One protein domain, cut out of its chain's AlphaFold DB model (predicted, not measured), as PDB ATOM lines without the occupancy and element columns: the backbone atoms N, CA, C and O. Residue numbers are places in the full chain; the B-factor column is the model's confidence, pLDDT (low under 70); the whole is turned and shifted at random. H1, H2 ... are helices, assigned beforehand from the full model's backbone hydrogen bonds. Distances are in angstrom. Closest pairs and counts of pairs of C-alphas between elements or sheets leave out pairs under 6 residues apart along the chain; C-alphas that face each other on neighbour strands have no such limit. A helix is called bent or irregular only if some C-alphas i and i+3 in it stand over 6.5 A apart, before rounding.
ATOM      1  N   ILE A  59      97.715 122.637  81.781       91.12
ATOM      2  CA  ILE A  59      98.527 123.765  82.282       91.12
ATOM      3  C   ILE A  59      99.059 123.478  83.694       91.12
ATOM      4  O   ILE A  59     100.141 123.934  84.063       91.12
ATOM      5  N   SER A  60      98.363 122.628  84.452       90.25
ATOM      6  CA  SER A  60      98.813 122.086  85.735       90.25
ATOM      7  C   SER A  60     100.170 121.353  85.672       90.25
ATOM      8  O   SER A  60     100.819 121.161  86.701       90.25
ATOM      9  N   TRP A  61     100.676 120.990  84.490       88.44
ATOM     10  CA  TRP A  61     102.008 120.404  84.297       88.44
ATOM     11  C   TRP A  61     103.138 121.435  84.142       88.44
ATOM     12  O   TRP A  61     104.312 121.068  84.263       88.44
ATOM     13  N   LEU A  62     102.824 122.720  83.946       89.88
ATOM     14  CA  LEU A  62     103.821 123.794  83.957       89.88
ATOM     15  C   LEU A  62     104.522 123.885  85.317       89.88
ATOM     16  O   LEU A  62     103.932 123.626  86.369       89.88
ATOM     17  N   GLN A  63     105.806 124.225  85.296       90.38
ATOM     18  CA  GLN A  63     106.570 124.530  86.504       90.38
ATOM     19  C   GLN A  63     106.287 125.954  86.992       90.38
ATOM     20  O   GLN A  63     105.727 126.765  86.259       90.38
ATOM     21  N   GLU A  64     106.701 126.268  88.221       92.88
ATOM     22  CA  GLU A  64     106.481 127.583  88.841       92.88
ATOM     23  C   GLU A  64     106.947 128.743  87.942       92.88
ATOM     24  O   GLU A  64     106.173 129.654  87.661       92.88
ATOM     25  N   ASP A  65     108.176 128.684  87.422       94.00
ATOM     26  CA  ASP A  65     108.736 129.742  86.565       94.00
ATOM     27  C   ASP A  65     108.005 129.867  85.219       94.00
ATOM     28  O   ASP A  65     107.865 130.959  84.662       94.00
ATOM     29  N   GLU A  66     107.494 128.753  84.696       94.44
ATOM     30  CA  GLU A  66     106.721 128.741  83.454       94.44
ATOM     31  C   GLU A  66     105.318 129.319  83.672       94.44
ATOM     32  O   GLU A  66     104.829 130.068  82.830       94.44
ATOM     33  N   LEU A  67     104.698 129.031  84.821       96.25
ATOM     34  CA  LEU A  67     103.430 129.634  85.236       96.25
ATOM     35  C   LEU A  67     103.587 131.140  85.455       96.25
ATOM     36  O   LEU A  67     102.767 131.910  84.969       96.25
ATOM     37  N   LYS A  68     104.673 131.579  86.105       96.56
ATOM     38  CA  LYS A  68     105.011 133.006  86.240       96.56
ATOM     39  C   LYS A  68     105.153 133.682  84.880       96.56
ATOM     40  O   LYS A  68     104.588 134.752  84.668       96.56
ATOM     41  N   THR A  69     105.853 133.033  83.951       96.00
ATOM     42  CA  THR A  69     106.012 133.521  82.573       96.00
ATOM     43  C   THR A  69     104.666 133.625  81.855       96.00
ATOM     44  O   THR A  69     104.395 134.633  81.205       96.00
ATOM     45  N   LEU A  70     103.805 132.613  81.997       96.69
ATOM     46  CA  LEU A  70     102.454 132.627  81.442       96.69
ATOM     47  C   LEU A  70     101.622 133.774  82.024       96.69
ATOM     48  O   LEU A  70     101.013 134.518  81.262       96.69
ATOM     49  N   PHE A  71     101.607 133.951  83.347       97.50
ATOM     50  CA  PHE A  71     100.849 135.025  83.990       97.50
ATOM     51  C   PHE A  71     101.345 136.402  83.541       97.50
ATOM     52  O   PHE A  71     100.543 137.242  83.151       97.50
ATOM     53  N   HIS A  72     102.656 136.622  83.472       95.94
ATOM     54  CA  HIS A  72     103.200 137.888  82.977       95.94
ATOM     55  C   HIS A  72     102.772 138.183  81.528       95.94
ATOM     56  O   HIS A  72     102.283 139.273  81.225       95.94
ATOM     57  N   GLU A  73     102.843 137.179  80.647       95.25
ATOM     58  CA  GLU A  73     102.410 137.301  79.252       95.25
ATOM     59  C   GLU A  73     100.896 137.563  79.133       95.25
ATOM     60  O   GLU A  73     100.474 138.392  78.323       95.25
ATOM     61  N   LEU A  74     100.073 136.910  79.962       96.00
ATOM     62  CA  LEU A  74      98.633 137.172  80.041       96.00
ATOM     63  C   LEU A  74      98.348 138.608  80.481       96.00
ATOM     64  O   LEU A  74      97.510 139.276  79.874       96.00
ATOM     65  N   GLY A  75      99.080 139.105  81.478       95.06
ATOM     66  CA  GLY A  75      99.001 140.490  81.923       95.06
ATOM     67  C   GLY A  75      99.323 141.478  80.810       95.06
ATOM     68  O   GLY A  75      98.544 142.393  80.549       95.06
ATOM     69  N   ALA A  76     100.426 141.262  80.094       93.38
ATOM     70  CA  ALA A  76     100.817 142.108  78.970       93.38
ATOM     71  C   ALA A  76      99.757 142.123  77.852       93.38
ATOM     72  O   ALA A  76      99.441 143.185  77.309       93.38
ATOM     73  N   CYS A  77      99.182 140.963  77.520       92.75
ATOM     74  CA  CYS A  77      98.101 140.848  76.540       92.75
ATOM     75  C   CYS A  77      96.832 141.587  76.985       92.75
ATOM     76  O   CYS A  77      96.204 142.279  76.182       92.75
ATOM     77  N   GLU A  78      96.467 141.481  78.260       94.44
ATOM     78  CA  GLU A  78      95.276 142.133  78.802       94.44
ATOM     79  C   GLU A  78      95.444 143.655  78.894       94.44
ATOM     80  O   GLU A  78      94.535 144.399  78.527       94.44
ATOM     81  N   ILE A  79      96.633 144.135  79.271       93.38
ATOM     82  CA  ILE A  79      96.987 145.558  79.204       93.38
ATOM     83  C   ILE A  79      96.897 146.060  77.760       93.38
ATOM     84  O   ILE A  79      96.315 147.117  77.501       93.38
ATOM     85  N   ALA A  80      97.434 145.295  76.804       92.06
ATOM     86  CA  ALA A  80      97.384 145.670  75.398       92.06
ATOM     87  C   ALA A  80      95.944 145.781  74.877       92.06
ATOM     88  O   ALA A  80      95.609 146.732  74.170       92.06
ATOM     89  N   LYS A  81      95.079 144.848  75.285       92.50
ATOM     90  CA  LYS A  81      93.643 144.857  74.993       92.50
ATOM     91  C   LYS A  81      92.946 146.070  75.618       92.50
ATOM     92  O   LYS A  81      92.230 146.782  74.918       92.50
ATOM     93  N   ALA A  82      93.183 146.348  76.900       93.25
ATOM     94  CA  ALA A  82      92.537 147.441  77.629       93.25
ATOM     95  C   ALA A  82      92.845 148.829  77.046       93.25
ATOM     96  O   ALA A  82      91.979 149.708  77.034       93.25
ATOM     97  N   PHE A  83      94.070 149.021  76.548       92.50
ATOM     98  CA  PHE A  83      94.532 150.293  75.993       92.50
ATOM     99  C   PHE A  83      94.478 150.367  74.462       92.50
ATOM    100  O   PHE A  83      94.941 151.352  73.879       92.50
ATOM    101  N   GLN A  84      93.881 149.380  73.786       90.69
ATOM    102  CA  GLN A  84      93.747 149.412  72.332       90.69
ATOM    103  C   GLN A  84      92.922 150.629  71.876       90.69
ATOM    104  O   GLN A  84      91.755 150.800  72.242       90.69
ATOM    105  N   GLY A  85      93.534 151.461  71.028       85.75
ATOM    106  CA  GLY A  85      92.938 152.693  70.503       85.75
ATOM    107  C   GLY A  85      93.109 153.920  71.403       85.75
ATOM    108  O   GLY A  85      92.692 155.010  71.013       85.75
ATOM    109  N   VAL A  86      93.742 153.784  72.573       88.25
ATOM    110  CA  VAL A  86      94.069 154.930  73.430       88.25
ATOM    111  C   VAL A  86      95.307 155.644  72.870       88.25
ATOM    112  O   VAL A  86      96.337 155.006  72.652       88.25
ATOM    113  N   PRO A  87      95.261 156.971  72.645       86.75
ATOM    114  CA  PRO A  87      96.415 157.717  72.159       86.75
ATOM    115  C   PRO A  87      97.641 157.574  73.072       86.75
ATOM    116  O   PRO A  87      97.567 157.837  74.271       86.75
ATOM    117  N   ASN A  88      98.811 157.294  72.487       84.06
ATOM    118  CA  ASN A  88     100.082 157.145  73.217       84.06
ATOM    119  C   ASN A  88     100.427 158.320  74.141       84.06
ATOM    120  O   ASN A  88     101.093 158.136  75.159       84.06
ATOM    121  N   LYS A  89      99.977 159.537  73.804       87.94
ATOM    122  CA  LYS A  89     100.163 160.722  74.654       87.94
ATOM    123  C   LYS A  89      99.513 160.542  76.032       87.94
ATOM    124  O   LYS A  89     100.105 160.956  77.022       87.94
ATOM    125  N   ILE A  90      98.347 159.897  76.085       88.88
ATOM    126  CA  ILE A  90      97.595 159.619  77.317       88.88
ATOM    127  C   ILE A  90      98.248 158.475  78.098       88.88
ATOM    128  O   ILE A  90      98.307 158.523  79.319       88.88
ATOM    129  N   LEU A  91      98.808 157.479  77.405       88.56
ATOM    130  CA  LEU A  91      99.467 156.327  78.032       88.56
ATOM    131  C   LEU A  91     100.881 156.627  78.555       88.56
ATOM    132  O   LEU A  91     101.483 155.794  79.230       88.56
ATOM    133  N   LYS A  92     101.442 157.806  78.261       87.94
ATOM    134  CA  LYS A  92     102.814 158.167  78.650       87.94
ATOM    135  C   LYS A  92     103.082 158.026  80.162       87.94
ATOM    136  O   LYS A  92     104.116 157.442  80.481       87.94
ATOM    137  N   PRO A  93     102.206 158.486  81.080       87.12
ATOM    138  CA  PRO A  93     102.410 158.306  82.520       87.12
ATOM    139  C   PRO A  93     102.382 156.835  82.939       87.12
ATOM    140  O   PRO A  93     103.174 156.425  83.779       87.12
ATOM    141  N   PHE A  94     101.522 156.025  82.314       85.81
ATOM    142  CA  PHE A  94     101.464 154.587  82.567       85.81
ATOM    143  C   PHE A  94     102.766 153.900  82.134       85.81
ATOM    144  O   PHE A  94     103.394 153.210  82.930       85.81
ATOM    145  N   PHE A  95     103.242 154.169  80.914       87.06
ATOM    146  CA  PHE A  95     104.496 153.604  80.409       87.06
ATOM    147  C   PHE A  95     105.742 154.065  81.167       87.06
ATOM    148  O   PHE A  95     106.740 153.354  81.157       87.06
ATOM    149  N   ALA A  96     105.705 155.227  81.825       88.00
ATOM    150  CA  ALA A  96     106.828 155.724  82.620       88.00
ATOM    151  C   ALA A  96     107.162 154.829  83.830       88.00
ATOM    152  O   ALA A  96     108.219 154.990  84.431       88.00
ATOM    153  N   ARG A  97     106.275 153.889  84.177       85.06
ATOM    154  CA  ARG A  97     106.446 152.925  85.272       85.06
ATOM    155  C   ARG A  97     107.215 151.660  84.879       85.06
ATOM    156  O   ARG A  97     107.585 150.876  85.751       85.06
ATOM    157  N   PHE A  98     107.414 151.453  83.582       86.06
ATOM    158  CA  PHE A  98     108.056 150.276  83.004       86.06
ATOM    159  C   PHE A  98     109.473 150.625  82.553       86.06
ATOM    160  O   PHE A  98     109.779 151.791  82.277       86.06
ATOM    161  N   SER A  99     110.339 149.621  82.413       87.19
ATOM    162  CA  SER A  99     111.619 149.837  81.741       87.19
ATOM    163  C   SER A  99     111.398 150.265  80.284       87.19
ATOM    164  O   SER A  99     110.360 149.994  79.673       87.19
ATOM    165  N   LEU A 100     112.401 150.911  79.679       87.50
ATOM    166  CA  LEU A 100     112.318 151.344  78.279       87.50
ATOM    167  C   LEU A 100     111.989 150.179  77.331       87.50
ATOM    168  O   LEU A 100     111.206 150.351  76.395       87.50
ATOM    169  N   LYS A 101     112.574 149.002  77.580       88.38
ATOM    170  CA  LYS A 101     112.349 147.799  76.775       88.38
ATOM    171  C   LYS A 101     110.897 147.335  76.876       88.38
ATOM    172  O   LYS A 101     110.239 147.182  75.855       88.38
ATOM    173  N   GLU A 102     110.375 147.195  78.089       85.50
ATOM    174  CA  GLU A 102     108.999 146.740  78.325       85.50
ATOM    175  C   GLU A 102     107.964 147.737  77.821       85.50
ATOM    176  O   GLU A 102     106.992 147.351  77.182       85.50
ATOM    177  N   ALA A 103     108.186 149.033  78.056       88.94
ATOM    178  CA  ALA A 103     107.321 150.080  77.533       88.94
ATOM    179  C   ALA A 103     107.266 150.042  75.999       88.94
ATOM    180  O   ALA A 103     106.207 150.264  75.413       88.94
ATOM    181  N   THR A 104     108.396 149.754  75.345       88.94
ATOM    182  CA  THR A 104     108.470 149.621  73.885       88.94
ATOM    183  C   THR A 104     107.725 148.377  73.407       88.94
ATOM    184  O   THR A 104     106.893 148.487  72.508       88.94
ATOM    185  N   ASP A 105     107.952 147.226  74.041       87.81
ATOM    186  CA  ASP A 105     107.266 145.972  73.709       87.81
ATOM    187  C   ASP A 105     105.748 146.083  73.924       87.81
ATOM    188  O   ASP A 105     104.957 145.647  73.087       87.81
ATOM    189  N   LEU A 106     105.317 146.718  75.013       88.06
ATOM    190  CA  LEU A 106     103.906 146.899  75.330       88.06
ATOM    191  C   LEU A 106     103.222 147.874  74.365       88.06
ATOM    192  O   LEU A 106     102.128 147.583  73.883       88.06
ATOM    193  N   ARG A 107     103.874 148.992  74.013       88.31
ATOM    194  CA  ARG A 107     103.395 149.892  72.945       88.31
ATOM    195  C   ARG A 107     103.243 149.149  71.632       88.31
ATOM    196  O   ARG A 107     102.209 149.263  70.984       88.31
ATOM    197  N   HIS A 108     104.242 148.345  71.279       88.25
ATOM    198  CA  HIS A 108     104.196 147.538  70.073       88.25
ATOM    199  C   HIS A 108     102.995 146.595  70.068       88.25
ATOM    200  O   HIS A 108     102.306 146.498  69.062       88.25
ATOM    201  N   ARG A 109     102.703 145.931  71.192       87.50
ATOM    202  CA  ARG A 109     101.533 145.048  71.335       87.50
ATOM    203  C   ARG A 109     100.209 145.807  71.225       87.50
ATOM    204  O   ARG A 109      99.291 145.322  70.567       87.50
ATOM    205  N   ILE A 110     100.116 146.996  71.825       86.88
ATOM    206  CA  ILE A 110      98.930 147.863  71.739       86.88
ATOM    207  C   ILE A 110      98.679 148.277  70.283       86.88
ATOM    208  O   ILE A 110      97.564 148.129  69.786       86.88
ATOM    209  N   GLU A 111      99.716 148.742  69.584       83.50
ATOM    210  CA  GLU A 111      99.626 149.264  68.214       83.50
ATOM    211  C   GLU A 111      99.487 148.170  67.149       83.50
ATOM    212  O   GLU A 111      98.738 148.333  66.188       83.50
ATOM    213  N   LYS A 112     100.214 147.057  67.302       73.94
ATOM    214  CA  LYS A 112     100.278 145.961  66.323       73.94
ATOM    215  C   LYS A 112      99.340 144.801  66.617       73.94
ATOM    216  O   LYS A 112      99.468 143.745  65.995       73.94
ATOM    217  N   SER A 113      98.381 144.973  67.518       64.00
ATOM    218  CA  SER A 113      97.251 144.055  67.600       64.00
ATOM    219  C   SER A 113      96.472 144.146  66.278       64.00
ATOM    220  O   SER A 113      95.556 144.943  66.113       64.00
ATOM    221  N   GLY A 114      96.863 143.339  65.284       58.81
ATOM    222  CA  GLY A 114      96.189 143.251  63.980       58.81
ATOM    223  C   GLY A 114      94.732 142.786  64.094       58.81
ATOM    224  O   GLY A 114      93.989 142.808  63.116       58.81
ATOM    225  N   TYR A 115      94.325 142.397  65.302       64.31
ATOM    226  CA  TYR A 115      92.974 142.071  65.701       64.31
ATOM    227  C   TYR A 115      92.355 143.249  66.463       64.31
ATOM    228  O   TYR A 115      92.856 143.646  67.516       64.31
ATOM    229  N   LYS A 116      91.253 143.810  65.953       77.25
ATOM    230  CA  LYS A 116      90.440 144.763  66.722       77.25
ATOM    231  C   LYS A 116      89.628 143.979  67.746       77.25
ATOM    232  O   LYS A 116      88.745 143.220  67.359       77.25
ATOM    233  N   PHE A 117      89.926 144.169  69.026       84.44
ATOM    234  CA  PHE A 117      89.113 143.605  70.094       84.44
ATOM    235  C   PHE A 117      87.746 144.291  70.108       84.44
ATOM    236  O   PHE A 117      87.626 145.490  69.831       84.44
ATOM    237  N   SER A 118      86.704 143.530  70.431       87.38
ATOM    238  CA  SER A 118      85.362 144.082  70.604       87.38
ATOM    239  C   SER A 118      85.320 145.084  71.764       87.38
ATOM    240  O   SER A 118      86.139 145.043  72.684       87.38
ATOM    241  N   GLU A 119      84.335 145.986  71.752       88.38
ATOM    242  CA  GLU A 119      84.105 146.923  72.863       88.38
ATOM    243  C   GLU A 119      83.980 146.193  74.206       88.38
ATOM    244  O   GLU A 119      84.567 146.603  75.205       88.38
ATOM    245  N   THR A 120      83.269 145.064  74.203       88.75
ATOM    246  CA  THR A 120      83.049 144.228  75.382       88.75
ATOM    247  C   THR A 120      84.357 143.663  75.931       88.75
ATOM    248  O   THR A 120      84.595 143.727  77.136       88.75
ATOM    249  N   GLU A 121      85.235 143.152  75.065       88.19
ATOM    250  CA  GLU A 121      86.545 142.628  75.468       88.19
ATOM    251  C   GLU A 121      87.443 143.723  76.047       88.19
ATOM    252  O   GLU A 121      88.079 143.514  77.081       88.19
ATOM    253  N   ARG A 122      87.464 144.907  75.423       91.44
ATOM    254  CA  ARG A 122      88.233 146.058  75.922       91.44
ATOM    255  C   ARG A 122      87.710 146.541  77.270       91.44
ATOM    256  O   ARG A 122      88.494 146.703  78.201       91.44
ATOM    257  N   SER A 123      86.394 146.695  77.399       91.06
ATOM    258  CA  SER A 123      85.735 147.072  78.653       91.06
ATOM    259  C   SER A 123      86.028 146.074  79.776       91.06
ATOM    260  O   SER A 123      86.283 146.472  80.913       91.06
ATOM    261  N   GLN A 124      86.028 144.771  79.481       90.06
ATOM    262  CA  GLN A 124      86.357 143.752  80.476       90.06
ATOM    263  C   GLN A 124      87.822 143.838  80.923       90.06
ATOM    264  O   GLN A 124      88.100 143.747  82.119       90.06
ATOM    265  N   ALA A 125      88.740 144.069  79.986       92.44
ATOM    266  CA  ALA A 125      90.157 144.232  80.289       92.44
ATOM    267  C   ALA A 125      90.433 145.481  81.129       92.44
ATOM    268  O   ALA A 125      91.172 145.429  82.109       92.44
ATOM    269  N   GLN A 126      89.769 146.593  80.813       92.56
ATOM    270  CA  GLN A 126      89.846 147.816  81.610       92.56
ATOM    271  C   GLN A 126      89.352 147.585  83.041       92.56
ATOM    272  O   GLN A 126      90.023 147.994  83.986       92.56
ATOM    273  N   LYS A 127      88.236 146.867  83.225       91.00
ATOM    274  CA  LYS A 127      87.746 146.488  84.564       91.00
ATOM    275  C   LYS A 127      88.758 145.639  85.334       91.00
ATOM    276  O   LYS A 127      88.922 145.842  86.532       91.00
ATOM    277  N   ASN A 128      89.446 144.714  84.662       89.44
ATOM    278  CA  ASN A 128      90.475 143.885  85.295       89.44
ATOM    279  C   ASN A 128      91.635 144.735  85.836       89.44
ATOM    280  O   ASN A 128      92.132 144.457  86.920       89.44
ATOM    281  N   ILE A 129      92.022 145.791  85.116       89.56
ATOM    282  CA  ILE A 129      93.093 146.707  85.533       89.56
ATOM    283  C   ILE A 129      92.631 147.645  86.654       89.56
ATOM    284  O   ILE A 129      93.368 147.849  87.613       89.56
ATOM    285  N   LEU A 130      91.421 148.204  86.557       87.25
ATOM    286  CA  LEU A 130      90.896 149.169  87.536       87.25
ATOM    287  C   LEU A 130      90.711 148.579  88.939       87.25
ATOM    288  O   LEU A 130      90.749 149.315  89.918       87.25
ATOM    289  N   ASN A 131      90.527 147.264  89.040       81.81
ATOM    290  CA  ASN A 131      90.372 146.577  90.321       81.81
ATOM    291  C   ASN A 131      91.705 146.338  91.052       81.81
ATOM    292  O   ASN A 131      91.707 145.769  92.143       81.81
ATOM    293  N   LEU A 132      92.837 146.736  90.467       82.06
ATOM    294  CA  LEU A 132      94.153 146.557  91.065       82.06
ATOM    295  C   LEU A 132      94.624 147.839  91.747       82.06
ATOM    296  O   LEU A 132      94.579 148.919  91.167       82.06
ATOM    297  N   SER A 133      95.170 147.692  92.955       82.81
ATOM    298  CA  SER A 133      95.937 148.736  93.642       82.81
ATOM    299  C   SER A 133      97.279 148.919  92.938       82.81
ATOM    300  O   SER A 133      98.286 148.324  93.323       82.81
ATOM    301  N   ILE A 134      97.275 149.655  91.829       81.75
ATOM    302  CA  ILE A 134      98.449 149.792  90.975       81.75
ATOM    303  C   ILE A 134      99.509 150.682  91.615       81.75
ATOM    304  O   ILE A 134     100.665 150.531  91.268       81.75
ATOM    305  N   GLU A 135      99.169 151.617  92.495       81.75
ATOM    306  CA  GLU A 135     100.072 152.661  93.004       81.75
ATOM    307  C   GLU A 135     101.252 152.095  93.802       81.75
ATOM    308  O   GLU A 135     102.358 152.625  93.726       81.75
ATOM    309  N   GLU A 136     101.029 150.992  94.512       85.69
ATOM    310  CA  GLU A 136     102.006 150.373  95.417       85.69
ATOM    311  C   GLU A 136     102.824 149.258  94.750       85.69
ATOM    312  O   GLU A 136     103.701 148.671  95.378       85.69
ATOM    313  N   LYS A 137     102.543 148.959  93.475       86.50
ATOM    314  CA  LYS A 137     103.094 147.798  92.770       86.50
ATOM    315  C   LYS A 137     104.160 148.177  91.754       86.50
ATOM    316  O   LYS A 137     104.064 149.182  91.039       86.50
ATOM    317  N   THR A 138     105.165 147.322  91.641       88.25
ATOM    318  CA  THR A 138     106.105 147.329  90.521       88.25
ATOM    319  C   THR A 138     105.398 146.924  89.223       88.25
ATOM    320  O   THR A 138     104.293 146.381  89.228       88.25
ATOM    321  N   HIS A 139     106.020 147.202  88.077       85.38
ATOM    322  CA  HIS A 139     105.455 146.821  86.780       85.38
ATOM    323  C   HIS A 139     105.277 145.304  86.638       85.38
ATOM    324  O   HIS A 139     104.251 144.866  86.119       85.38
ATOM    325  N   ASP A 140     106.240 144.519  87.121       88.75
ATOM    326  CA  ASP A 140     106.184 143.059  87.069       88.75
ATOM    327  C   ASP A 140     105.039 142.507  87.913       88.75
ATOM    328  O   ASP A 140     104.298 141.645  87.446       88.75
ATOM    329  N   GLU A 141     104.832 143.055  89.113       91.56
ATOM    330  CA  GLU A 141     103.696 142.696  89.969       91.56
ATOM    331  C   GLU A 141     102.361 143.054  89.308       91.56
ATOM    332  O   GLU A 141     101.422 142.263  89.351       91.56
ATOM    333  N   ILE A 142     102.279 144.205  88.629       90.81
ATOM    334  CA  ILE A 142     101.075 144.593  87.881       90.81
ATOM    335  C   ILE A 142     100.781 143.582  86.770       90.81
ATOM    336  O   ILE A 142      99.651 143.105  86.670       90.81
ATOM    337  N   MET A 143     101.768 143.242  85.934       92.50
ATOM    338  CA  MET A 143     101.557 142.271  84.854       92.50
ATOM    339  C   MET A 143     101.184 140.897  85.412       92.50
ATOM    340  O   MET A 143     100.230 140.278  84.942       92.50
ATOM    341  N   TYR A 144     101.890 140.443  86.445       94.56
ATOM    342  CA  TYR A 144     101.625 139.167  87.090       94.56
ATOM    343  C   TYR A 144     100.197 139.089  87.648       94.56
ATOM    344  O   TYR A 144      99.471 138.152  87.325       94.56
ATOM    345  N   ASP A 145      99.751 140.088  88.414       94.25
ATOM    346  CA  ASP A 145      98.436 140.071  89.065       94.25
ATOM    347  C   ASP A 145      97.272 140.175  88.072       94.25
ATOM    348  O   ASP A 145      96.242 139.506  88.233       94.25
ATOM    349  N   ILE A 146      97.432 140.972  87.007       94.94
ATOM    350  CA  ILE A 146      96.470 140.994  85.895       94.94
ATOM    351  C   ILE A 146      96.406 139.609  85.254       94.94
ATOM    352  O   ILE A 146      95.320 139.074  85.040       94.94
ATOM    353  N   GLY A 147      97.564 139.011  84.981       96.38
ATOM    354  CA  GLY A 147      97.671 137.680  84.404       96.38
ATOM    355  C   GLY A 147      96.997 136.596  85.227       96.38
ATOM    356  O   GLY A 147      96.236 135.796  84.682       96.38
ATOM    357  N   VAL A 148      97.225 136.605  86.542       96.38
ATOM    358  CA  VAL A 148      96.548 135.722  87.497       96.38
ATOM    359  C   VAL A 148      95.041 135.925  87.407       96.38
ATOM    360  O   VAL A 148      94.313 134.954  87.250       96.38
ATOM    361  N   THR A 149      94.560 137.168  87.430       95.06
ATOM    362  CA  THR A 149      93.121 137.467  87.344       95.06
ATOM    363  C   THR A 149      92.502 136.920  86.056       95.06
ATOM    364  O   THR A 149      91.452 136.277  86.094       95.06
ATOM    365  N   VAL A 150      93.158 137.134  84.913       95.25
ATOM    366  CA  VAL A 150      92.724 136.612  83.607       95.25
ATOM    367  C   VAL A 150      92.699 135.086  83.612       95.25
ATOM    368  O   VAL A 150      91.718 134.488  83.170       95.25
ATOM    369  N   PHE A 151      93.742 134.456  84.151       97.06
ATOM    370  CA  PHE A 151      93.813 133.007  84.264       97.06
ATOM    371  C   PHE A 151      92.686 132.459  85.145       97.06
ATOM    372  O   PHE A 151      91.952 131.576  84.711       97.06
ATOM    373  N   MET A 152      92.454 133.027  86.329       96.06
ATOM    374  CA  MET A 152      91.385 132.569  87.222       96.06
ATOM    375  C   MET A 152      90.000 132.724  86.586       96.06
ATOM    376  O   MET A 152      89.179 131.821  86.693       96.06
ATOM    377  N   LYS A 153      89.749 133.788  85.815       94.31
ATOM    378  CA  LYS A 153      88.480 133.964  85.077       94.31
ATOM    379  C   LYS A 153      88.232 132.924  83.986       94.31
ATOM    380  O   LYS A 153      87.092 132.745  83.565       94.31
ATOM    381  N   SER A 154      89.280 132.241  83.534       95.62
ATOM    382  CA  SER A 154      89.182 131.118  82.597       95.62
ATOM    383  C   SER A 154      88.986 129.757  83.276       95.62
ATOM    384  O   SER A 154      88.967 128.729  82.599       95.62
ATOM    385  N   THR A 155      88.827 129.747  84.601       96.38
ATOM    386  CA  THR A 155      88.537 128.545  85.390       96.38
ATOM    387  C   THR A 155      87.082 128.529  85.860       96.38
ATOM    388  O   THR A 155      86.447 129.583  85.981       96.38
ATOM    389  N   SER A 156      86.564 127.333  86.129       95.19
ATOM    390  CA  SER A 156      85.251 127.075  86.727       95.19
ATOM    391  C   SER A 156      85.401 126.308  88.045       95.19
ATOM    392  O   SER A 156      86.494 125.890  88.420       95.19
ATOM    393  N   THR A 157      84.300 126.094  88.765       93.00
ATOM    394  CA  THR A 157      84.282 125.290  90.001       93.00
ATOM    395  C   THR A 157      84.738 123.842  89.794       93.00
ATOM    396  O   THR A 157      85.277 123.238  90.718       93.00
ATOM    397  N   GLU A 158      84.572 123.296  88.589       91.88
ATOM    398  CA  GLU A 158      84.987 121.931  88.231       91.88
ATOM    399  C   GLU A 158      86.515 121.773  88.199       91.88
ATOM    400  O   GLU A 158      87.034 120.668  88.364       91.88
ATOM    401  N   ASP A 159      87.247 122.882  88.064       93.56
ATOM    402  CA  ASP A 159      88.706 122.891  87.964       93.56
ATOM    403  C   ASP A 159      89.425 122.789  89.314       93.56
ATOM    404  O   ASP A 159      90.649 122.665  89.369       93.56
ATOM    405  N   GLU A 160      88.683 122.841  90.424       92.81
ATOM    406  CA  GLU A 160      89.242 123.029  91.767       92.81
ATOM    407  C   GLU A 160      90.339 122.015  92.111       92.81
ATOM    408  O   GLU A 160      91.376 122.381  92.667       92.81
ATOM    409  N   LYS A 161      90.157 120.752  91.714       88.75
ATOM    410  CA  LYS A 161      91.109 119.673  92.002       88.75
ATOM    411  C   LYS A 161      92.489 119.913  91.382       88.75
ATOM    412  O   LYS A 161      93.497 119.790  92.075       88.75
ATOM    413  N   TRP A 162      92.553 120.237  90.090       90.06
ATOM    414  CA  TRP A 162      93.831 120.447  89.403       90.06
ATOM    415  C   TRP A 162      94.377 121.861  89.642       90.06
ATOM    416  O   TRP A 162      95.586 122.078  89.572       90.06
ATOM    417  N   MET A 163      93.525 122.819  90.008       94.19
ATOM    418  CA  MET A 163      93.953 124.141  90.465       94.19
ATOM    419  C   MET A 163      94.677 124.083  91.815       94.19
ATOM    420  O   MET A 163      95.693 124.758  91.989       94.19
ATOM    421  N   GLU A 164      94.244 123.212  92.735       91.94
ATOM    422  CA  GLU A 164      94.953 122.957  93.998       91.94
ATOM    423  C   GLU A 164      96.419 122.567  93.741       91.94
ATOM    424  O   GLU A 164      97.328 122.997  94.458       91.94
ATOM    425  N   TRP A 165      96.669 121.824  92.658       88.75
ATOM    426  CA  TRP A 165      98.019 121.473  92.239       88.75
ATOM    427  C   TRP A 165      98.856 122.674  91.826       88.75
ATOM    428  O   TRP A 165     100.021 122.784  92.210       88.75
ATOM    429  N   ILE A 166      98.265 123.595  91.062       93.44
ATOM    430  CA  ILE A 166      98.933 124.835  90.676       93.44
ATOM    431  C   ILE A 166      99.329 125.623  91.920       93.44
ATOM    432  O   ILE A 166     100.472 126.058  92.008       93.44
ATOM    433  N   PHE A 167      98.447 125.752  92.912       94.06
ATOM    434  CA  PHE A 167      98.743 126.523  94.124       94.06
ATOM    435  C   PHE A 167      99.920 125.942  94.914       94.06
ATOM    436  O   PHE A 167     100.784 126.684  95.382       94.06
ATOM    437  N   GLN A 168     100.006 124.613  95.007       90.06
ATOM    438  CA  GLN A 168     101.088 123.917  95.710       90.06
ATOM    439  C   GLN A 168     102.454 124.049  95.009       90.06
ATOM    440  O   GLN A 168     103.505 123.866  95.637       90.06
ATOM    441  N   LYS A 169     102.480 124.429  93.724       89.50
ATOM    442  CA  LYS A 169     103.725 124.716  92.994       89.50
ATOM    443  C   LYS A 169     104.378 126.022  93.389       89.50
ATOM    444  O   LYS A 169     105.561 126.156  93.114       89.50
ATOM    445  N   PHE A 170     103.719 126.903  94.130       92.25
ATOM    446  CA  PHE A 170     104.308 128.154  94.614       92.25
ATOM    447  C   PHE A 170     104.738 128.060  96.088       92.25
ATOM    448  O   PHE A 170     104.381 127.093  96.775       92.25
ATOM    449  N   PRO A 171     105.537 129.012  96.605       92.25
ATOM    450  CA  PRO A 171     105.741 129.169  98.044       92.25
ATOM    451  C   PRO A 171     104.398 129.349  98.778       92.25
ATOM    452  O   PRO A 171     103.480 129.927  98.194       92.25
ATOM    453  N   PRO A 172     104.258 128.914 100.046       90.06
ATOM    454  CA  PRO A 172     102.964 128.897 100.740       90.06
ATOM    455  C   PRO A 172     102.203 130.232 100.743       90.06
ATOM    456  O   PRO A 172     100.989 130.239 100.556       90.06
ATOM    457  N   SER A 173     102.901 131.359 100.905       92.19
ATOM    458  CA  SER A 173     102.295 132.698 100.866       92.19
ATOM    459  C   SER A 173     101.673 133.009  99.502       92.19
ATOM    460  O   SER A 173     100.509 133.396  99.424       92.19
ATOM    461  N   THR A 174     102.420 132.783  98.422       91.81
ATOM    462  CA  THR A 174     101.962 132.989  97.042       91.81
ATOM    463  C   THR A 174     100.884 131.981  96.651       91.81
ATOM    464  O   THR A 174      99.878 132.359  96.061       91.81
ATOM    465  N   GLY A 175     101.038 130.707  97.021       93.69
ATOM    466  CA  GLY A 175     100.028 129.675  96.782       93.69
ATOM    467  C   GLY A 175      98.689 130.014  97.443       93.69
ATOM    468  O   GLY A 175      97.641 129.877  96.816       93.69
ATOM    469  N   TYR A 176      98.716 130.543  98.672       95.00
ATOM    470  CA  TYR A 176      97.515 131.025  99.359       95.00
ATOM    471  C   TYR A 176      96.862 132.214  98.638       95.00
ATOM    472  O   TYR A 176      95.643 132.234  98.469       95.00
ATOM    473  N   GLN A 177      97.658 133.180  98.169       94.06
ATOM    474  CA  GLN A 177      97.153 134.312  97.383       94.06
ATOM    475  C   GLN A 177      96.497 133.850  96.076       94.06
ATOM    476  O   GLN A 177      95.401 134.301  95.756       94.06
ATOM    477  N   LEU A 178      97.117 132.908  95.358       96.00
ATOM    478  CA  LEU A 178      96.553 132.327  94.137       96.00
ATOM    479  C   LEU A 178      95.244 131.583  94.411       96.00
ATOM    480  O   LEU A 178      94.277 131.758  93.673       96.00
ATOM    481  N   LYS A 179      95.188 130.802  95.496       96.44
ATOM    482  CA  LYS A 179      93.971 130.101  95.916       96.44
ATOM    483  C   LYS A 179      92.839 131.080  96.215       96.44
ATOM    484  O   LYS A 179      91.718 130.883  95.757       96.44
ATOM    485  N   ARG A 180      93.133 132.165  96.934       96.19
ATOM    486  CA  ARG A 180      92.166 133.237  97.190       96.19
ATOM    487  C   ARG A 180      91.686 133.883  95.886       96.19
ATOM    488  O   ARG A 180      90.482 133.983  95.676       96.19
ATOM    489  N   ALA A 181      92.611 134.239  94.994       94.56
ATOM    490  CA  ALA A 181      92.285 134.832  93.700       94.56
ATOM    491  C   ALA A 181      91.404 133.912  92.841       94.56
ATOM    492  O   ALA A 181      90.489 134.402  92.183       94.56
ATOM    493  N   TYR A 182      91.638 132.596  92.873       96.38
ATOM    494  CA  TYR A 182      90.797 131.599  92.209       96.38
ATOM    495  C   TYR A 182      89.350 131.651  92.710       96.38
ATOM    496  O   TYR A 182      88.436 131.794  91.903       96.38
ATOM    497  N   PHE A 183      89.127 131.610  94.026       95.44
ATOM    498  CA  PHE A 183      87.769 131.677  94.578       95.44
ATOM    499  C   PHE A 183      87.071 133.014  94.303       95.44
ATOM    500  O   PHE A 183      85.860 133.027  94.106       95.44
ATOM    501  N   GLU A 184      87.820 134.118  94.271       93.75
ATOM    502  CA  GLU A 184      87.280 135.458  94.008       93.75
ATOM    503  C   GLU A 184      86.967 135.708  92.522       93.75
ATOM    504  O   GLU A 184      86.090 136.515  92.218       93.75
ATOM    505  N   ASN A 185      87.681 135.056  91.594       93.31
ATOM    506  CA  ASN A 185      87.641 135.411  90.169       93.31
ATOM    507  C   ASN A 185      87.196 134.291  89.224       93.31
ATOM    508  O   ASN A 185      86.972 134.588  88.048       93.31
ATOM    509  N   ARG A 186      87.076 133.037  89.677       93.19
ATOM    510  CA  ARG A 186      86.543 131.952  88.836       93.19
ATOM    511  C   ARG A 186      85.162 132.314  88.298       93.19
ATOM    512  O   ARG A 186      84.365 132.951  88.984       93.19
ATOM    513  N   SER A 187      84.895 131.932  87.054       91.44
ATOM    514  CA  SER A 187      83.651 132.291  86.377       91.44
ATOM    515  C   SER A 187      82.632 131.158  86.463       91.44
ATOM    516  O   SER A 187      82.975 129.983  86.342       91.44
ATOM    517  N   GLU A 188      81.364 131.523  86.636       91.38
ATOM    518  CA  GLU A 188      80.228 130.601  86.519       91.38
ATOM    519  C   GLU A 188      79.706 130.512  85.070       91.38
ATOM    520  O   GLU A 188      78.968 129.589  84.729       91.38
ATOM    521  N   ASP A 189      80.111 131.435  84.186       91.69
ATOM    522  CA  ASP A 189      79.729 131.419  82.771       91.69
ATOM    523  C   ASP A 189      80.677 130.532  81.952       91.69
ATOM    524  O   ASP A 189      81.734 130.960  81.475       91.69
ATOM    525  N   LEU A 190      80.242 129.293  81.722       90.50
ATOM    526  CA  LEU A 190      80.988 128.283  80.971       90.50
ATOM    527  C   LEU A 190      81.330 128.703  79.528       90.50
ATOM    528  O   LEU A 190      82.331 128.243  78.973       90.50
ATOM    529  N   THR A 191      80.548 129.594  78.909       88.25
ATOM    530  CA  THR A 191      80.828 130.070  77.542       88.25
ATOM    531  C   THR A 191      82.032 131.008  77.534       88.25
ATOM    532  O   THR A 191      82.927 130.882  76.691       88.25
ATOM    533  N   THR A 192      82.077 131.930  78.495       85.31
ATOM    534  CA  THR A 192      83.210 132.841  78.693       85.31
ATOM    535  C   THR A 192      84.462 132.079  79.122       85.31
ATOM    536  O   THR A 192      85.548 132.348  78.596       85.31
ATOM    537  N   VAL A 193      84.312 131.081  79.999       91.88
ATOM    538  CA  VAL A 193      85.383 130.153  80.391       91.88
ATOM    539  C   VAL A 193      85.993 129.495  79.156       91.88
ATOM    540  O   VAL A 193      87.186 129.659  78.910       91.88
ATOM    541  N   LYS A 194      85.184 128.835  78.316       91.38
ATOM    542  CA  LYS A 194      85.674 128.116  77.131       91.38
ATOM    543  C   LYS A 194      86.487 129.009  76.187       91.38
ATOM    544  O   LYS A 194      87.603 128.648  75.816       91.38
ATOM    545  N   ARG A 195      85.970 130.195  75.843       87.94
ATOM    546  CA  ARG A 195      86.674 131.141  74.955       87.94
ATOM    547  C   ARG A 195      88.002 131.605  75.560       87.94
ATOM    548  O   ARG A 195      89.005 131.720  74.858       87.94
ATOM    549  N   SER A 196      88.012 131.865  76.866       90.94
ATOM    550  CA  SER A 196      89.214 132.307  77.574       90.94
ATOM    551  C   SER A 196      90.276 131.206  77.606       90.94
ATOM    552  O   SER A 196      91.447 131.480  77.349       90.94
ATOM    553  N   ARG A 197      89.866 129.950  77.828       94.50
ATOM    554  CA  ARG A 197      90.754 128.779  77.797       94.50
ATOM    555  C   ARG A 197      91.434 128.610  76.439       94.50
ATOM    556  O   ARG A 197      92.649 128.453  76.393       94.50
ATOM    557  N   GLU A 198      90.683 128.702  75.340       90.94
ATOM    558  CA  GLU A 198      91.235 128.617  73.977       90.94
ATOM    559  C   GLU A 198      92.287 129.710  73.720       90.94
ATOM    560  O   GLU A 198      93.368 129.435  73.196       90.94
ATOM    561  N   SER A 199      92.013 130.944  74.156       90.81
ATOM    562  CA  SER A 199      92.965 132.053  74.031       90.81
ATOM    563  C   SER A 199      94.246 131.820  74.838       90.81
ATOM    564  O   SER A 199      95.339 132.068  74.328       90.81
ATOM    565  N   ILE A 200      94.130 131.317  76.072       94.88
ATOM    566  CA  ILE A 200      95.285 131.020  76.932       94.88
ATOM    567  C   ILE A 200      96.119 129.880  76.349       94.88
ATOM    568  O   ILE A 200      97.344 129.982  76.319       94.88
ATOM    569  N   LEU A 201      95.484 128.830  75.828       92.88
ATOM    570  CA  LEU A 201      96.193 127.740  75.156       92.88
ATOM    571  C   LEU A 201      96.997 128.241  73.949       92.88
ATOM    572  O   LEU A 201      98.153 127.857  73.789       92.88
ATOM    573  N   GLY A 202      96.444 129.164  73.155       90.88
ATOM    574  CA  GLY A 202      97.191 129.816  72.074       90.88
ATOM    575  C   GLY A 202      98.433 130.577  72.564       90.88
ATOM    576  O   GLY A 202      99.483 130.544  71.919       90.88
ATOM    577  N   ILE A 203      98.351 131.219  73.733       92.88
ATOM    578  CA  ILE A 203      99.493 131.900  74.364       92.88
ATOM    579  C   ILE A 203     100.541 130.888  74.838       92.88
ATOM    580  O   ILE A 203     101.730 131.092  74.595       92.88
ATOM    581  N   VAL A 204     100.119 129.781  75.455       92.25
ATOM    582  CA  VAL A 204     101.014 128.692  75.878       92.25
ATOM    583  C   VAL A 204     101.804 128.149  74.681       92.25
ATOM    584  O   VAL A 204     103.030 128.061  74.757       92.25
ATOM    585  N   VAL A 205     101.147 127.887  73.547       90.69
ATOM    586  CA  VAL A 205     101.822 127.452  72.307       90.69
ATOM    587  C   VAL A 205     102.867 128.464  71.853       90.69
ATOM    588  O   VAL A 205     104.019 128.107  71.618       90.69
ATOM    589  N   ASN A 206     102.498 129.743  71.791       90.50
ATOM    590  CA  ASN A 206     103.410 130.797  71.355       90.50
ATOM    591  C   ASN A 206     104.636 130.922  72.285       90.50
ATOM    592  O   ASN A 206     105.774 131.042  71.829       90.50
ATOM    593  N   LEU A 207     104.435 130.834  73.603       92.69
ATOM    594  CA  LEU A 207     105.533 130.821  74.574       92.69
ATOM    595  C   LEU A 207     106.453 129.608  74.377       92.69
ATOM    596  O   LEU A 207     107.677 129.729  74.509       92.69
ATOM    597  N   ALA A 208     105.890 128.450  74.037       90.31
ATOM    598  CA  ALA A 208     106.654 127.245  73.746       90.31
ATOM    599  C   ALA A 208     107.486 127.400  72.470       90.31
ATOM    600  O   ALA A 208     108.667 127.038  72.447       90.31
ATOM    601  N   ASP A 209     106.907 127.988  71.422       89.06
ATOM    602  CA  ASP A 209     107.584 128.275  70.157       89.06
ATOM    603  C   ASP A 209     108.781 129.204  70.343       89.06
ATOM    604  O   ASP A 209     109.868 128.920  69.825       89.06
ATOM    605  N   GLN A 210     108.619 130.219  71.192       89.88
ATOM    606  CA  GLN A 210     109.671 131.146  71.610       89.88
ATOM    607  C   GLN A 210     110.707 130.524  72.566       89.88
ATOM    608  O   GLN A 210     111.689 131.180  72.905       89.88
ATOM    609  N   ASN A 211     110.537 129.264  72.985       89.50
ATOM    610  CA  ASN A 211     111.352 128.582  74.000       89.50
ATOM    611  C   ASN A 211     111.352 129.277  75.375       89.50
ATOM    612  O   ASN A 211     112.312 129.136  76.131       89.50
ATOM    613  N   LYS A 212     110.296 130.032  75.695       89.31
ATOM    614  CA  LYS A 212     110.109 130.652  77.018       89.31
ATOM    615  C   LYS A 212     109.556 129.667  78.043       89.31
ATOM    616  O   LYS A 212     109.837 129.789  79.227       89.31
ATOM    617  N   ILE A 213     108.809 128.675  77.569       90.00
ATOM    618  CA  ILE A 213     108.408 127.493  78.333       90.00
ATOM    619  C   ILE A 213     108.883 126.237  77.596       90.00
ATOM    620  O   ILE A 213     109.349 126.302  76.451       90.00
ATOM    621  N   ARG A 214     108.807 125.078  78.249       82.81
ATOM    622  CA  ARG A 214     109.272 123.807  77.688       82.81
ATOM    623  C   ARG A 214     108.606 123.506  76.344       82.81
ATOM    624  O   ARG A 214     107.410 123.685  76.144       82.81
ATOM    625  N   ARG A 215     109.399 122.933  75.435       69.25
ATOM    626  CA  ARG A 215     108.999 122.635  74.048       69.25
ATOM    627  C   ARG A 215     107.906 121.575  73.901       69.25
ATOM    628  O   ARG A 215     107.421 121.400  72.791       69.25
ATOM    629  N   TYR A 216     107.538 120.863  74.967       71.38
ATOM    630  CA  TYR A 216     106.482 119.848  74.887       71.38
ATOM    631  C   TYR A 216     105.116 120.450  74.518       71.38
ATOM    632  O   TYR A 216     104.266 119.747  73.994       71.38
ATOM    633  N   TRP A 217     104.940 121.755  74.733       70.25
ATOM    634  CA  TRP A 217     103.750 122.531  74.376       70.25
ATOM    635  C   TRP A 217     103.690 122.998  72.923       70.25
ATOM    636  O   TRP A 217     102.743 123.683  72.538       70.25
ATOM    637  N   LYS A 218     104.705 122.696  72.110       70.12
ATOM    638  CA  LYS A 218     104.652 123.037  70.690       70.12
ATOM    639  C   LYS A 218     103.577 122.183  70.033       70.12
ATOM    640  O   LYS A 218     103.725 120.963  69.967       70.12
TER     641      LYS A 218
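AT A GLANCE: This is residues 59 to 218 of the 220 residues of the protein "FliG_C domain-containing protein" of Deltaproteobacteria bacterium (UniProt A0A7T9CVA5). Two helices, H1 and H5, cross near their middles as an X and make the core, and the long helix H8 packs across one side of it, mainly on H1. At one end of the longest axis the helical hairpin of H6 and H7 packs on H5 through H7; towards the other end H3 and H4 pack on the last part of H1, and the short H2 lies outermost, near H3. The printed part has 160 residues with eight named helices, H1 to H8 in chain order, and no named strand; the class is all helix. The whole is compact, with a radius of gyration of the C-alphas of 15.4 A and spans of 45 by 33 by 32 A.

IN THESE COORDINATES: The longest helix, H8, is residues 190 to 209, 28.7 A from C-alpha 190 at (80.988, 128.283, 80.971) to C-alpha 209 at (107.584, 128.275, 70.157). H1, residues 64 to 82, is 26.7 A long and begins with C-alpha 64 at (106.481, 127.583, 88.841). H5, residues 139 to 153, measures 21.4 A, and H7, residues 172 to 185, 19.7 A. H6, residues 157 to 168, measures 17.8 A, and H3, residues 100 to 111, and H4, residues 119 to 130, 16.3 A each. H2, residues 88 to 95, measures 9.2 A. H2 and H6 are irregular: C-alphas 90 and 93 are 7.2 A apart, and C-alphas 158 and 161 are 7.5 A apart.

HOW THE PARTS SIT: H1 and H5, the hub, each touch four helices. They touch each other about perpendicular, at 89 degrees, with the closest C-alphas, those of Gly 75 and Gly 147, 4.0 A apart. H8 touches H1 at a steep tilt of 65 degrees, opposite ways, closest at the C-alphas of Leu 70 and Val 204, 7.0 A. H8 and H5 only just touch, with 3 pairs of C-alphas within 8 A, the closest those of Lys 153 and Val 193, 6.8 A. H7 touches H5 at a steep tilt of 52 degrees, the same way, closest at the C-alphas of Met 152 and Tyr 182, 5.1 A. H6 and H7 form a hairpin at a shallow tilt of 18 degrees, with the C-alphas of Phe 167 and Gly 175 closest at 4.3 A. H4 touches H1, closest at the C-alphas of Ala 82 and Ala 125, 4.8 A, and H3 touches H1 at those of Ala 80 and Ile 110, 4.5 A. H2 is close to H3 but not clearly touching, the C-alphas of Phe 95 and Ala 103 being closest at 5.4 A. Every O i to N i+4 pair is within hydrogen-bond range in H1, H3, H4, H5, H7 and H8, against 2 of 4 in H2 and 5 of 8 in H6.

THE WHOLE: The two C-alphas farthest apart, those of Lys 89 and Lys 161, are 45.5 A apart. The printed part has no cut, and no link is long. The mean pLDDT of the printed part is 89.6; residues 113 to 115 and residue 215 are under 70.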